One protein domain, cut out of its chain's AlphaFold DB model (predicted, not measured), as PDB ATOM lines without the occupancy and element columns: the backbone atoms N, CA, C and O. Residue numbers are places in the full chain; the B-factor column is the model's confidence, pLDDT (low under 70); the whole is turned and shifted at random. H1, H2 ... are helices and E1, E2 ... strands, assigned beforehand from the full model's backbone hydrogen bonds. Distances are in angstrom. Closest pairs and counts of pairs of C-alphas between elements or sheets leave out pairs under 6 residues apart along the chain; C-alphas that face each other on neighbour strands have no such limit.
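AT A GLANCE: This is residues 67 to 166 of the 182 residues of an uncharacterized protein of Apolygus lucorum (UniProt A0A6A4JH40). A small sheet, a long hairpin of E1 and E2 with short E3 beside E2, has helix H1 lying over one face and H2 standing up from that same face, while its other face has no named helix on it. At one end of the rod H4 reaches away from this body, with residues 160 to 166 sticking out; at the other end residues 113 to 118 of the long loop before E3 stick out. The printed part has 100 residues, with four named helices and three named strands in the order E1 E2 H1 E3 H2 H3 H4, and the class is mixed, helices and strands. The sheet runs E1 E2 E3 and is mixed; the whole is loose, with a radius of gyration of the C-alphas of 16.6 A and spans of 56 by 26 by 22 A.

IN THESE COORDINATES: Begin at Asn 67 and go on to C-alpha 76 at (7.626, -5.598, 3.224), where E1 starts; it covers residues 76 to 82, 20.8 A. E2, residues 87 to 94, runs 20.5 A, and H1, residues 100 to 109, runs 14.6 A. Look next for E3 at residues 123 to 125, 6.9 A, and H2 at residues 126 to 135, 14.6 A. H3, residues 143 to 146, measures 5.6 A. H4, residues 149 to 165, runs 24.9 A from C-alpha 149 at (2.807, -22.385, 4.306) to C-alpha 165 at (-15.076, -10.811, 17.186).

HOW THE PARTS SIT: E1 and E2 form an antiparallel hairpin at 177 degrees; find N 80 and O 89, 2.9 A apart. E2 and E3 are parallel at 9 degrees, with N 92 and O 124 3.0 A apart. H1 is on the sheet over E1 and E2 at a height of 6.0 A, making two layers, a helix on one face of a sheet; its closest C-alphas to E2 are those of Ala 108 and Gly 89, 4.0 A. It runs slantwise to the strands, but only just, at 32 degrees to E2 on the local plane. E2, H1 and E3 form a strand-helix-strand unit, two parallel neighbour strands with a helix between, and its crossover is left-handed. H2, on the same face, lies over E3 and stands up from the sheet, rising 69 degrees. H1 and H2 only just touch, with 3 pairs of C-alphas within 8 A, the closest Val 103 and Ala 133 at 5.9 A. H3 and H4 are not on the sheet and are apart from each other. In H1, H2 and H4 every O i to N i+4 pair is within hydrogen-bond range; H3 is too short for one.

THE WHOLE: The C-alphas farthest apart are those of Ala 115 and Arg 164, 57.3 A. The printed part has no cut, and the long link is H1 to E3, residues 110 to 122. Mean pLDDT of the printed part is 94.5, and no printed residue is under 70.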
ATOM      1  N   ASN A  67       4.464 -11.948   7.170       97.69
ATOM      2  CA  ASN A  67       3.032 -11.983   7.372       97.69
ATOM      3  C   ASN A  67       2.316 -11.542   6.100       97.69
ATOM      4  O   ASN A  67       2.800 -10.717   5.330       97.69
ATOM      5  N   LEU A  68       1.127 -12.103   5.920       98.31
ATOM      6  CA  LEU A  68       0.287 -11.756   4.792       98.31
ATOM      7  C   LEU A  68      -0.619 -10.581   5.150       98.31
ATOM      8  O   LEU A  68      -1.147 -10.515   6.265       98.31
ATOM      9  N   THR A  69      -0.847  -9.709   4.174       97.88
ATOM     10  CA  THR A  69      -1.870  -8.663   4.226       97.88
ATOM     11  C   THR A  69      -3.269  -9.275   4.364       97.88
ATOM     12  O   THR A  69      -3.477 -10.489   4.227       97.88
ATOM     13  N   THR A  70      -4.284  -8.435   4.578       95.62
ATOM     14  CA  THR A  70      -5.691  -8.870   4.564       95.62
ATOM     15  C   THR A  70      -6.086  -9.519   3.234       95.62
ATOM     16  O   THR A  70      -6.908 -10.440   3.231       95.62
ATOM     17  N   LEU A  71      -5.445  -9.115   2.134       95.69
ATOM     18  CA  LEU A  71      -5.621  -9.664   0.789       95.69
ATOM     19  C   LEU A  71      -4.831 -10.959   0.551       95.69
ATOM     20  O   LEU A  71      -5.059 -11.644  -0.441       95.69
ATOM     21  N   GLY A  72      -3.959 -11.359   1.479       96.81
ATOM     22  CA  GLY A  72      -3.164 -12.580   1.358       96.81
ATOM     23  C   GLY A  72      -1.858 -12.416   0.579       96.81
ATOM     24  O   GLY A  72      -1.255 -13.425   0.222       96.81
ATOM     25  N   THR A  73      -1.423 -11.182   0.331       97.31
ATOM     26  CA  THR A  73      -0.159 -10.842  -0.342       97.31
ATOM     27  C   THR A  73       0.951 -10.559   0.670       97.31
ATOM     28  O   THR A  73       0.679 -10.401   1.859       97.31
ATOM     29  N   VAL A  74       2.205 -10.507   0.211       98.19
ATOM     30  CA  VAL A  74       3.352 -10.046   1.012       98.19
ATOM     31  C   VAL A  74       3.702  -8.620   0.609       98.19
ATOM     32  O   VAL A  74       3.900  -8.343  -0.574       98.19
ATOM     33  N   GLU A  75       3.817  -7.755   1.608       98.50
ATOM     34  CA  GLU A  75       4.310  -6.385   1.503       98.50
ATOM     35  C   GLU A  75       5.320  -6.176   2.631       98.50
ATOM     36  O   GLU A  75       5.028  -6.475   3.790       98.50
ATOM     37  N   CYS A  76       6.522  -5.730   2.285       98.56
ATOM     38  CA  CYS A  76       7.626  -5.598   3.224       98.56
ATOM     39  C   CYS A  76       8.048  -4.137   3.395       98.56
ATOM     40  O   CYS A  76       7.990  -3.344   2.455       98.56
ATOM     41  N   ASP A  77       8.583  -3.842   4.575       98.75
ATOM     42  CA  ASP A  77       9.252  -2.588   4.894       98.75
ATOM     43  C   ASP A  77      10.698  -2.895   5.299       98.75
ATOM     44  O   ASP A  77      10.963  -3.901   5.963       98.75
ATOM     45  N   ALA A  78      11.639  -2.033   4.921       98.75
ATOM     46  CA  ALA A  78      13.021  -2.116   5.385       98.75
ATOM     47  C   ALA A  78      13.708  -0.756   5.318       98.75
ATOM     48  O   ALA A  78      13.392   0.077   4.473       98.75
ATOM     49  N   SER A  79      14.699  -0.544   6.178       98.56
ATOM     50  CA  SER A  79      15.501   0.676   6.183       98.56
ATOM     51  C   SER A  79      16.920   0.402   6.645       98.56
ATOM     52  O   SER A  79      17.141  -0.485   7.470       98.56
ATOM     53  N   VAL A  80      17.864   1.214   6.180       98.38
ATOM     54  CA  VAL A  80      19.251   1.217   6.646       98.38
ATOM     55  C   VAL A  80      19.756   2.646   6.820       98.38
ATOM     56  O   VAL A  80      19.257   3.579   6.187       98.38
ATOM     57  N   MET A  81      20.770   2.803   7.667       97.31
ATOM     58  CA  MET A  81      21.453   4.072   7.894       97.31
ATOM     59  C   MET A  81      22.961   3.840   7.981       97.31
ATOM     60  O   MET A  81      23.411   2.948   8.697       97.31
ATOM     61  N   GLU A  82      23.736   4.661   7.277       95.50
ATOM     62  CA  GLU A  82      25.193   4.692   7.382       95.50
ATOM     63  C   GLU A  82      25.617   5.835   8.309       95.50
ATOM     64  O   GLU A  82      25.480   7.015   7.979       95.50
ATOM     65  N   GLY A  83      26.133   5.484   9.487       94.12
ATOM     66  CA  GLY A  83      26.418   6.445  10.555       94.12
ATOM     67  C   GLY A  83      27.523   7.450  10.220       94.12
ATOM     68  O   GLY A  83      27.490   8.568  10.724       94.12
ATOM     69  N   SER A  84      28.477   7.094   9.354       93.00
ATOM     70  CA  SER A  84      29.577   7.997   8.978       93.00
ATOM     71  C   SER A  84      29.153   9.141   8.052       93.00
ATOM     72  O   SER A  84      29.766  10.206   8.069       93.00
ATOM     73  N   THR A  85      28.107   8.933   7.248       91.81
ATOM     74  CA  THR A  85      27.634   9.890   6.231       91.81
ATOM     75  C   THR A  85      26.236  10.427   6.520       91.81
ATOM     76  O   THR A  85      25.762  11.309   5.807       91.81
ATOM     77  N   CYS A  86      25.561   9.883   7.537       92.62
ATOM     78  CA  CYS A  86      24.137  10.081   7.801       92.62
ATOM     79  C   CYS A  86      23.233   9.713   6.610       92.62
ATOM     80  O   CYS A  86      22.079  10.143   6.563       92.62
ATOM     81  N   ALA A  87      23.730   8.926   5.649       93.75
ATOM     82  CA  ALA A  87      22.929   8.468   4.526       93.75
ATOM     83  C   ALA A  87      21.874   7.466   5.009       93.75
ATOM     84  O   ALA A  87      22.174   6.552   5.780       93.75
ATOM     85  N   VAL A  88      20.643   7.637   4.534       96.12
ATOM     86  CA  VAL A  88      19.494   6.798   4.882       96.12
ATOM     87  C   VAL A  88      18.843   6.313   3.601       96.12
ATOM     88  O   VAL A  88      18.733   7.058   2.627       96.12
ATOM     89  N   GLY A  89      18.385   5.069   3.624       97.81
ATOM     90  CA  GLY A  89      17.553   4.516   2.573       97.81
ATOM     91  C   GLY A  89      16.486   3.618   3.168       97.81
ATOM     92  O   GLY A  89      16.748   2.883   4.122       97.81
ATOM     93  N   ALA A  90      15.277   3.700   2.627       98.62
ATOM     94  CA  ALA A  90      14.127   2.963   3.114       98.62
ATOM     95  C   ALA A  90      13.190   2.547   1.980       98.62
ATOM     96  O   ALA A  90      13.067   3.220   0.956       98.62
ATOM     97  N   VAL A  91      12.498   1.439   2.201       98.69
ATOM     98  CA  VAL A  91      11.388   0.973   1.381       98.69
ATOM     99  C   VAL A  91      10.181   0.671   2.253       98.69
ATOM    100  O   VAL A  91      10.345   0.248   3.398       98.69
ATOM    101  N   GLY A  92       8.981   0.877   1.712       98.56
ATOM    102  CA  GLY A  92       7.736   0.524   2.391       98.56
ATOM    103  C   GLY A  92       6.698  -0.103   1.466       98.56
ATOM    104  O   GLY A  92       6.626   0.245   0.289       98.56
ATOM    105  N   SER A  93       5.891  -1.021   1.994       98.12
ATOM    106  CA  SER A  93       4.852  -1.758   1.263       98.12
ATOM    107  C   SER A  93       5.372  -2.353  -0.063       98.12
ATOM    108  O   SER A  93       4.677  -2.400  -1.074       98.12
ATOM    109  N   VAL A  94       6.642  -2.784  -0.102       98.19
ATOM    110  CA  VAL A  94       7.239  -3.337  -1.326       98.19
ATOM    111  C   VAL A  94       6.890  -4.817  -1.455       98.19
ATOM    112  O   VAL A  94       7.095  -5.605  -0.531       98.19
ATOM    113  N   SER A  95       6.369  -5.206  -2.617       97.69
ATOM    114  CA  SER A  95       6.080  -6.598  -2.959       97.69
ATOM    115  C   SER A  95       7.057  -7.119  -4.014       97.69
ATOM    116  O   SER A  95       7.701  -6.340  -4.712       97.69
ATOM    117  N   GLY A  96       7.206  -8.440  -4.124       97.88
ATOM    118  CA  GLY A  96       8.059  -9.067  -5.145       97.88
ATOM    119  C   GLY A  96       9.572  -8.885  -4.949       97.88
ATOM    120  O   GLY A  96      10.346  -9.261  -5.824       97.88
ATOM    121  N   VAL A  97      10.017  -8.358  -3.805       98.38
ATOM    122  CA  VAL A  97      11.439  -8.200  -3.457       98.38
ATOM    123  C   VAL A  97      11.782  -9.145  -2.296       98.38
ATOM    124  O   VAL A  97      11.330  -8.900  -1.178       98.38
ATOM    125  N   PRO A  98      12.574 -10.218  -2.513       98.06
ATOM    126  CA  PRO A  98      12.953 -11.153  -1.446       98.06
ATOM    127  C   PRO A  98      13.791 -10.515  -0.340       98.06
ATOM    128  O   PRO A  98      13.666 -10.908   0.818       98.06
ATOM    129  N   ASN A  99      14.615  -9.523  -0.699       98.69
ATOM    130  CA  ASN A  99      15.518  -8.836   0.218       98.69
ATOM    131  C   ASN A  99      15.324  -7.309   0.201       98.69
ATOM    132  O   ASN A  99      16.131  -6.590  -0.399       98.69
ATOM    133  N   PRO A 100      14.249  -6.791   0.822       98.69
ATOM    134  CA  PRO A 100      13.964  -5.357   0.898       98.69
ATOM    135  C   PRO A 100      15.134  -4.515   1.432       98.69
ATOM    136  O   PRO A 100      15.342  -3.392   0.961       98.69
ATOM    137  N   VAL A 101      15.953  -5.054   2.346       98.75
ATOM    138  CA  VAL A 101      17.143  -4.361   2.872       98.75
ATOM    139  C   VAL A 101      18.158  -3.986   1.783       98.75
ATOM    140  O   VAL A 101      18.823  -2.955   1.890       98.75
ATOM    141  N   LEU A 102      18.264  -4.770   0.701       98.69
ATOM    142  CA  LEU A 102      19.169  -4.465  -0.413       98.69
ATOM    143  C   LEU A 102      18.698  -3.239  -1.199       98.69
ATOM    144  O   LEU A 102      19.520  -2.434  -1.638       98.69
ATOM    145  N   VAL A 103      17.382  -3.067  -1.332       98.44
ATOM    146  CA  VAL A 103      16.797  -1.883  -1.970       98.44
ATOM    147  C   VAL A 103      17.035  -0.656  -1.096       98.44
ATOM    148  O   VAL A 103      17.545   0.350  -1.585       98.44
ATOM    149  N   ALA A 104      16.781  -0.771   0.210       98.50
ATOM    150  CA  ALA A 104      17.080   0.280   1.181       98.50
ATOM    151  C   ALA A 104      18.565   0.696   1.146       98.50
ATOM    152  O   ALA A 104      18.874   1.884   1.070       98.50
ATOM    153  N   LYS A 105      19.501  -0.263   1.110       98.00
ATOM    154  CA  LYS A 105      20.939   0.017   0.949       98.00
ATOM    155  C   LYS A 105      21.251   0.744  -0.352       98.00
ATOM    156  O   LYS A 105      22.016   1.705  -0.334       98.00
ATOM    157  N   SER A 106      20.674   0.305  -1.468       97.00
ATOM    158  CA  SER A 106      20.886   0.954  -2.763       97.00
ATOM    159  C   SER A 106      20.417   2.414  -2.743       97.00
ATOM    160  O   SER A 106      21.156   3.291  -3.186       97.00
ATOM    161  N   ILE A 107      19.263   2.702  -2.128       96.75
ATOM    162  CA  ILE A 107      18.771   4.074  -1.927       96.75
ATOM    163  C   ILE A 107      19.761   4.893  -1.079       96.75
ATOM    164  O   ILE A 107      20.133   5.997  -1.473       96.75
ATOM    165  N   ALA A 108      20.251   4.339   0.037       95.75
ATOM    166  CA  ALA A 108      21.202   5.025   0.916       95.75
ATOM    167  C   ALA A 108      22.517   5.382   0.196       95.75
ATOM    168  O   ALA A 108      23.014   6.499   0.319       95.75
ATOM    169  N   LEU A 109      23.070   4.464  -0.602       92.69
ATOM    170  CA  LEU A 109      24.316   4.691  -1.350       92.69
ATOM    171  C   LEU A 109      24.169   5.731  -2.471       92.69
ATOM    172  O   LEU A 109      25.152   6.357  -2.885       92.69
ATOM    173  N   GLN A 110      22.944   5.927  -2.953       86.69
ATOM    174  CA  GLN A 110      22.608   6.893  -3.991       86.69
ATOM    175  C   GLN A 110      22.132   8.242  -3.443       86.69
ATOM    176  O   GLN A 110      21.838   9.133  -4.241       86.69
ATOM    177  N   ALA A 111      22.082   8.419  -2.118       76.94
ATOM    178  CA  ALA A 111      21.701   9.665  -1.460       76.94
ATOM    179  C   ALA A 111      22.730  10.776  -1.751       76.94
ATOM    180  O   ALA A 111      23.629  11.070  -0.965       76.94
ATOM    181  N   LYS A 112      22.628  11.371  -2.942       77.06
ATOM    182  CA  LYS A 112      23.479  12.446  -3.452       77.06
ATOM    183  C   LYS A 112      22.620  13.481  -4.167       77.06
ATOM    184  O   LYS A 112      21.539  13.181  -4.678       77.06
ATOM    185  N   VAL A 113      23.130  14.706  -4.225       75.50
ATOM    186  CA  VAL A 113      22.566  15.750  -5.083       75.50
ATOM    187  C   VAL A 113      22.892  15.384  -6.528       75.50
ATOM    188  O   VAL A 113      24.057  15.207  -6.885       75.50
ATOM    189  N   GLN A 114      21.861  15.225  -7.353       76.00
ATOM    190  CA  GLN A 114      22.031  14.952  -8.778       76.00
ATOM    191  C   GLN A 114      22.622  16.176  -9.490       76.00
ATOM    192  O   GLN A 114      22.485  17.304  -9.020       76.00
ATOM    193  N   ALA A 115      23.186  15.984 -10.686       80.25
ATOM    194  CA  ALA A 115      23.642  17.096 -11.531       80.25
ATOM    195  C   ALA A 115      22.529  18.128 -11.816       80.25
ATOM    196  O   ALA A 115      22.806  19.299 -12.042       80.25
ATOM    197  N   SER A 116      21.261  17.706 -11.741       83.19
ATOM    198  CA  SER A 116      20.091  18.577 -11.869       83.19
ATOM    199  C   SER A 116      19.773  19.405 -10.611       83.19
ATOM    200  O   SER A 116      18.708  20.012 -10.554       83.19
ATOM    201  N   GLY A 117      20.593  19.346  -9.556       84.81
ATOM    202  CA  GLY A 117      20.339  20.001  -8.266       84.81
ATOM    203  C   GLY A 117      19.248  19.345  -7.409       84.81
ATOM    204  O   GLY A 117      18.929  19.846  -6.334       84.81
ATOM    205  N   ARG A 118      18.669  18.222  -7.853       83.44
ATOM    206  CA  ARG A 118      17.625  17.508  -7.103       83.44
ATOM    207  C   ARG A 118      18.245  16.585  -6.064       83.44
ATOM    208  O   ARG A 118      19.218  15.886  -6.348       83.44
ATOM    209  N   VAL A 119      17.642  16.561  -4.881       80.81
ATOM    210  CA  VAL A 119      17.963  15.596  -3.828       80.81
ATOM    211  C   VAL A 119      17.201  14.306  -4.118       80.81
ATOM    212  O   VAL A 119      15.986  14.333  -4.318       80.81
ATOM    213  N   MET A 120      17.918  13.185  -4.170       85.75
ATOM    214  CA  MET A 120      17.306  11.861  -4.283       85.75
ATOM    215  C   MET A 120      16.420  11.564  -3.061       85.75
ATOM    216  O   MET A 120      16.815  11.889  -1.938       85.75
ATOM    217  N   PRO A 121      15.247  10.931  -3.241       90.88
ATOM    218  CA  PRO A 121      14.423  10.514  -2.115       90.88
ATOM    219  C   PRO A 121      15.153   9.452  -1.283       90.88
ATOM    220  O   PRO A 121      15.766   8.539  -1.831       90.88
ATOM    221  N   CYS A 122      15.053   9.546   0.044       94.94
ATOM    222  CA  CYS A 122      15.584   8.537   0.966       94.94
ATOM    223  C   CYS A 122      14.603   7.380   1.222       94.94
ATOM    224  O   CYS A 122      14.960   6.417   1.895       94.94
ATOM    225  N   MET A 123      13.375   7.460   0.701       97.56
ATOM    226  CA  MET A 123      12.350   6.432   0.861       97.56
ATOM    227  C   MET A 123      11.547   6.256  -0.426       97.56
ATOM    228  O   MET A 123      11.116   7.240  -1.026       97.56
ATOM    229  N   LEU A 124      11.320   5.003  -0.818       98.00
ATOM    230  CA  LEU A 124      10.418   4.617  -1.904       98.00
ATOM    231  C   LEU A 124       9.366   3.641  -1.379       98.00
ATOM    232  O   LEU A 124       9.611   2.928  -0.412       98.00
ATOM    233  N   VAL A 125       8.193   3.586  -2.002       98.50
ATOM    234  CA  VAL A 125       7.116   2.693  -1.554       98.50
ATOM    235  C   VAL A 125       6.434   1.981  -2.715       98.50
ATOM    236  O   VAL A 125       6.466   2.477  -3.845       98.50
ATOM    237  N   GLY A 126       5.826   0.826  -2.430       97.62
ATOM    238  CA  GLY A 126       5.007   0.068  -3.377       97.62
ATOM    239  C   GLY A 126       5.718  -0.216  -4.699       97.62
ATOM    240  O   GLY A 126       6.905  -0.557  -4.735       97.62
ATOM    241  N   ASP A 127       4.997  -0.008  -5.799       97.69
ATOM    242  CA  ASP A 127       5.492  -0.244  -7.160       97.69
ATOM    243  C   ASP A 127       6.711   0.617  -7.522       97.69
ATOM    244  O   ASP A 127       7.556   0.196  -8.311       97.69
ATOM    245  N   GLY A 128       6.852   1.803  -6.919       97.56
ATOM    246  CA  GLY A 128       8.022   2.659  -7.122       97.56
ATOM    247  C   GLY A 128       9.298   2.036  -6.553       97.56
ATOM    248  O   GLY A 128      10.353   2.099  -7.184       97.56
ATOM    249  N   ALA A 129       9.200   1.377  -5.394       97.94
ATOM    250  CA  ALA A 129      10.315   0.632  -4.812       97.94
ATOM    251  C   ALA A 129      10.642  -0.637  -5.620       97.94
ATOM    252  O   ALA A 129      11.817  -0.957  -5.798       97.94
ATOM    253  N   LEU A 130       9.624  -1.332  -6.142       98.25
ATOM    254  CA  LEU A 130       9.814  -2.501  -7.007       98.25
ATOM    255  C   LEU A 130      10.498  -2.128  -8.330       98.25
ATOM    256  O   LEU A 130      11.476  -2.768  -8.712       98.25
ATOM    257  N   SER A 131      10.022  -1.073  -8.994       98.12
ATOM    258  CA  SER A 131      10.612  -0.575 -10.245       98.12
ATOM    259  C   SER A 131      12.068  -0.167 -10.023       98.12
ATOM    260  O   SER A 131      12.959  -0.599 -10.746       98.12
ATOM    261  N   PHE A 132      12.339   0.556  -8.931       97.19
ATOM    262  CA  PHE A 132      13.705   0.898  -8.550       97.19
ATOM    263  C   PHE A 132      14.574  -0.347  -8.329       97.19
ATOM    264  O   PHE A 132      15.725  -0.368  -8.757       97.19
ATOM    265  N   ALA A 133      14.056  -1.398  -7.684       97.94
ATOM    266  CA  ALA A 133      14.801  -2.643  -7.507       97.94
ATOM    267  C   ALA A 133      15.194  -3.267  -8.859       97.94
ATOM    268  O   ALA A 133      16.349  -3.654  -9.034       97.94
ATOM    269  N   GLN A 134      14.266  -3.301  -9.821       98.06
ATOM    270  CA  GLN A 134      14.503  -3.819 -11.174       98.06
ATOM    271  C   GLN A 134      15.554  -2.995 -11.926       98.06
ATOM    272  O   GLN A 134      16.517  -3.562 -12.443       98.06
ATOM    273  N   ASP A 135      15.420  -1.668 -11.910       97.06
ATOM    274  CA  ASP A 135      16.337  -0.740 -12.585       97.06
ATOM    275  C   ASP A 135      17.776  -0.836 -12.052       97.06
ATOM    276  O   ASP A 135      18.738  -0.594 -12.778       97.06
ATOM    277  N   HIS A 136      17.934  -1.227 -10.785       96.12
ATOM    278  CA  HIS A 136      19.231  -1.376 -10.123       96.12
ATOM    279  C   HIS A 136      19.746  -2.821 -10.095       96.12
ATOM    280  O   HIS A 136      20.720  -3.109  -9.399       96.12
ATOM    281  N   GLY A 137      19.109  -3.738 -10.831       97.50
ATOM    282  CA  GLY A 137      19.534  -5.137 -10.916       97.50
ATOM    283  C   GLY A 137      19.408  -5.911  -9.600       97.50
ATOM    284  O   GLY A 137      20.090  -6.918  -9.407       97.50
ATOM    285  N   ILE A 138      18.557  -5.450  -8.680       98.00
ATOM    286  CA  ILE A 138      18.248  -6.156  -7.436       98.00
ATOM    287  C   ILE A 138      17.234  -7.258  -7.753       98.00
ATOM    288  O   ILE A 138      16.282  -7.053  -8.504       98.00
ATOM    289  N   SER A 139      17.445  -8.448  -7.185       97.38
ATOM    290  CA  SER A 139      16.598  -9.616  -7.439       97.38
ATOM    291  C   SER A 139      15.130  -9.330  -7.117       97.38
ATOM    292  O   SER A 139      14.796  -8.905  -6.008       97.38
ATOM    293  N   THR A 140      14.259  -9.615  -8.083       98.25
ATOM    294  CA  THR A 140      12.805  -9.567  -7.929       98.25
ATOM    295  C   THR A 140      12.199 -10.906  -8.323       98.25
ATOM    296  O   THR A 140      12.771 -11.678  -9.096       98.25
ATOM    297  N   VAL A 141      11.052 -11.220  -7.738       97.75
ATOM    298  CA  VAL A 141      10.337 -12.479  -7.934       97.75
ATOM    299  C   VAL A 141       8.845 -12.213  -8.051       97.75
ATOM    300  O   VAL A 141       8.353 -11.178  -7.609       97.75
ATOM    301  N   ASP A 142       8.113 -13.192  -8.578       97.50
ATOM    302  CA  ASP A 142       6.665 -13.247  -8.383       97.50
ATOM    303  C   ASP A 142       6.353 -13.141  -6.872       97.50
ATOM    304  O   ASP A 142       6.863 -13.970  -6.102       97.50
ATOM    305  N   PRO A 143       5.537 -12.160  -6.429       96.06
ATOM    306  CA  PRO A 143       5.129 -12.004  -5.034       96.06
ATOM    307  C   PRO A 143       4.651 -13.295  -4.359       96.06
ATOM    308  O   PRO A 143       4.897 -13.493  -3.166       96.06
ATOM    309  N   ALA A 144       4.032 -14.215  -5.105       96.25
ATOM    310  CA  ALA A 144       3.583 -15.501  -4.581       96.25
ATOM    311  C   ALA A 144       4.735 -16.368  -4.038       96.25
ATOM    312  O   ALA A 144       4.521 -17.182  -3.140       96.25
ATOM    313  N   ARG A 145       5.971 -16.175  -4.521       96.38
ATOM    314  CA  ARG A 145       7.164 -16.900  -4.045       96.38
ATOM    315  C   ARG A 145       7.628 -16.473  -2.654       96.38
ATOM    316  O   ARG A 145       8.392 -17.210  -2.036       96.38
ATOM    317  N   LEU A 146       7.177 -15.319  -2.158       96.88
ATOM    318  CA  LEU A 146       7.467 -14.855  -0.796       96.88
ATOM    319  C   LEU A 146       6.546 -15.513   0.247       96.88
ATOM    320  O   LEU A 146       6.851 -15.523   1.442       96.88
ATOM    321  N   ILE A 147       5.426 -16.089  -0.204       97.50
ATOM    322  CA  ILE A 147       4.399 -16.688   0.647       97.50
ATOM    323  C   ILE A 147       4.831 -18.085   1.096       97.50
ATOM    324  O   ILE A 147       5.089 -18.981   0.295       97.50
ATOM    325  N   THR A 148       4.816 -18.313   2.409       97.25
ATOM    326  CA  THR A 148       5.121 -19.622   3.005       97.25
ATOM    327  C   THR A 148       3.869 -20.306   3.546       97.25
ATOM    328  O   THR A 148       2.912 -19.656   3.976       97.25
ATOM    329  N   ALA A 149       3.892 -21.638   3.660       96.50
ATOM    330  CA  ALA A 149       2.807 -22.385   4.306       96.50
ATOM    331  C   ALA A 149       2.540 -21.920   5.755       96.50
ATOM    332  O   ALA A 149       1.419 -22.027   6.256       96.50
ATOM    333  N   GLN A 150       3.566 -21.409   6.445       94.12
ATOM    334  CA  GLN A 150       3.433 -20.830   7.780       94.12
ATOM    335  C   GLN A 150       2.662 -19.508   7.749       94.12
ATOM    336  O   GLN A 150       1.674 -19.396   8.474       94.12
ATOM    337  N   SER A 151       3.048 -18.566   6.885       96.31
ATOM    338  CA  SER A 151       2.362 -17.273   6.733       96.31
ATOM    339  C   SER A 151       0.873 -17.448   6.392       96.31
ATOM    340  O   SER A 151       0.002 -16.863   7.038       96.31
ATOM    341  N   GLN A 152       0.549 -18.388   5.493       97.12
ATOM    342  CA  GLN A 152      -0.831 -18.734   5.147       97.12
ATOM    343  C   GLN A 152      -1.617 -19.303   6.336       97.12
ATOM    344  O   GLN A 152      -2.785 -18.964   6.534       97.12
ATOM    345  N   ARG A 153      -1.000 -20.180   7.145       96.06
ATOM    346  CA  ARG A 153      -1.629 -20.704   8.370       96.06
ATOM    347  C   ARG A 153      -1.910 -19.588   9.372       96.06
ATOM    348  O   ARG A 153      -2.975 -19.603   9.986       96.06
ATOM    349  N   THR A 154      -0.981 -18.648   9.536       95.06
ATOM    350  CA  THR A 154      -1.154 -17.488  10.418       95.06
ATOM    351  C   THR A 154      -2.327 -16.630   9.959       95.06
ATOM    352  O   THR A 154      -3.232 -16.393  10.756       95.06
ATOM    353  N   LEU A 155      -2.395 -16.271   8.671       96.81
ATOM    354  CA  LEU A 155      -3.507 -15.486   8.128       96.81
ATOM    355  C   LEU A 155      -4.862 -16.171   8.347       96.81
ATOM    356  O   LEU A 155      -5.805 -15.527   8.801       96.81
ATOM    357  N   ARG A 156      -4.963 -17.486   8.094       97.06
ATOM    358  CA  ARG A 156      -6.201 -18.248   8.346       97.06
ATOM    359  C   ARG A 156      -6.646 -18.162   9.805       97.06
ATOM    360  O   ARG A 156      -7.821 -17.926  10.066       97.06
ATOM    361  N   LYS A 157      -5.715 -18.310  10.754       94.94
ATOM    362  CA  LYS A 157      -6.012 -18.168  12.188       94.94
ATOM    363  C   LYS A 157      -6.459 -16.748  12.541       94.94
ATOM    364  O   LYS A 157      -7.371 -16.590  13.345       94.94
ATOM    365  N   CYS A 158      -5.829 -15.729  11.958       94.19
ATOM    366  CA  CYS A 158      -6.217 -14.336  12.171       94.19
ATOM    367  C   CYS A 158      -7.627 -14.055  11.633       94.19
ATOM    368  O   CYS A 158      -8.432 -13.488  12.363       94.19
ATOM    369  N   ARG A 159      -7.963 -14.529  10.425       94.19
ATOM    370  CA  ARG A 159      -9.312 -14.398   9.840       94.19
ATOM    371  C   ARG A 159     -10.389 -15.058  10.707       94.19
ATOM    372  O   ARG A 159     -11.361 -14.403  11.055       94.19
ATOM    373  N   GLN A 160     -10.155 -16.288  11.166       93.88
ATOM    374  CA  GLN A 160     -11.080 -16.985  12.073       93.88
ATOM    375  C   GLN A 160     -11.293 -16.245  13.398       93.88
ATOM    376  O   GLN A 160     -12.379 -16.293  13.968       93.88
ATOM    377  N   LYS A 161     -10.256 -15.588  13.931       91.75
ATOM    378  CA  LYS A 161     -10.405 -14.745  15.123       91.75
ATOM    379  C   LYS A 161     -11.235 -13.507  14.807       91.75
ATOM    380  O   LYS A 161     -12.139 -13.212  15.572       91.75
ATOM    381  N   LEU A 162     -10.956 -12.824  13.697       90.25
ATOM    382  CA  LEU A 162     -11.717 -11.645  13.287       90.25
ATOM    383  C   LEU A 162     -13.205 -11.971  13.150       90.25
ATOM    384  O   LEU A 162     -14.000 -11.307  13.790       90.25
ATOM    385  N   GLU A 163     -13.572 -13.050  12.460       89.19
ATOM    386  CA  GLU A 163     -14.974 -13.478  12.313       89.19
ATOM    387  C   GLU A 163     -15.683 -13.725  13.656       89.19
ATOM    388  O   GLU A 163     -16.866 -13.431  13.793       89.19
ATOM    389  N   ARG A 164     -14.969 -14.230  14.671       86.75
ATOM    390  CA  ARG A 164     -15.526 -14.449  16.020       86.75
ATOM    391  C   ARG A 164     -15.775 -13.155  16.793       86.75
ATOM    392  O   ARG A 164     -16.595 -13.158  17.703       86.75
ATOM    393  N   PHE A 165     -15.032 -12.096  16.480       82.69
ATOM    394  CA  PHE A 165     -15.076 -10.811  17.186       82.69
ATOM    395  C   PHE A 165     -15.648  -9.674  16.332       82.69
ATOM    396  O   PHE A 165     -15.771  -8.554  16.825       82.69
ATOM    397  N   SER A 166     -16.001  -9.937  15.073       72.94
ATOM    398  CA  SER A 166     -16.708  -8.982  14.234       72.94
ATOM    399  C   SER A 166     -18.076  -8.711  14.863       72.94
ATOM    400  O   SER A 166     -18.821  -9.664  15.109       72.94
TER     401      SER A 166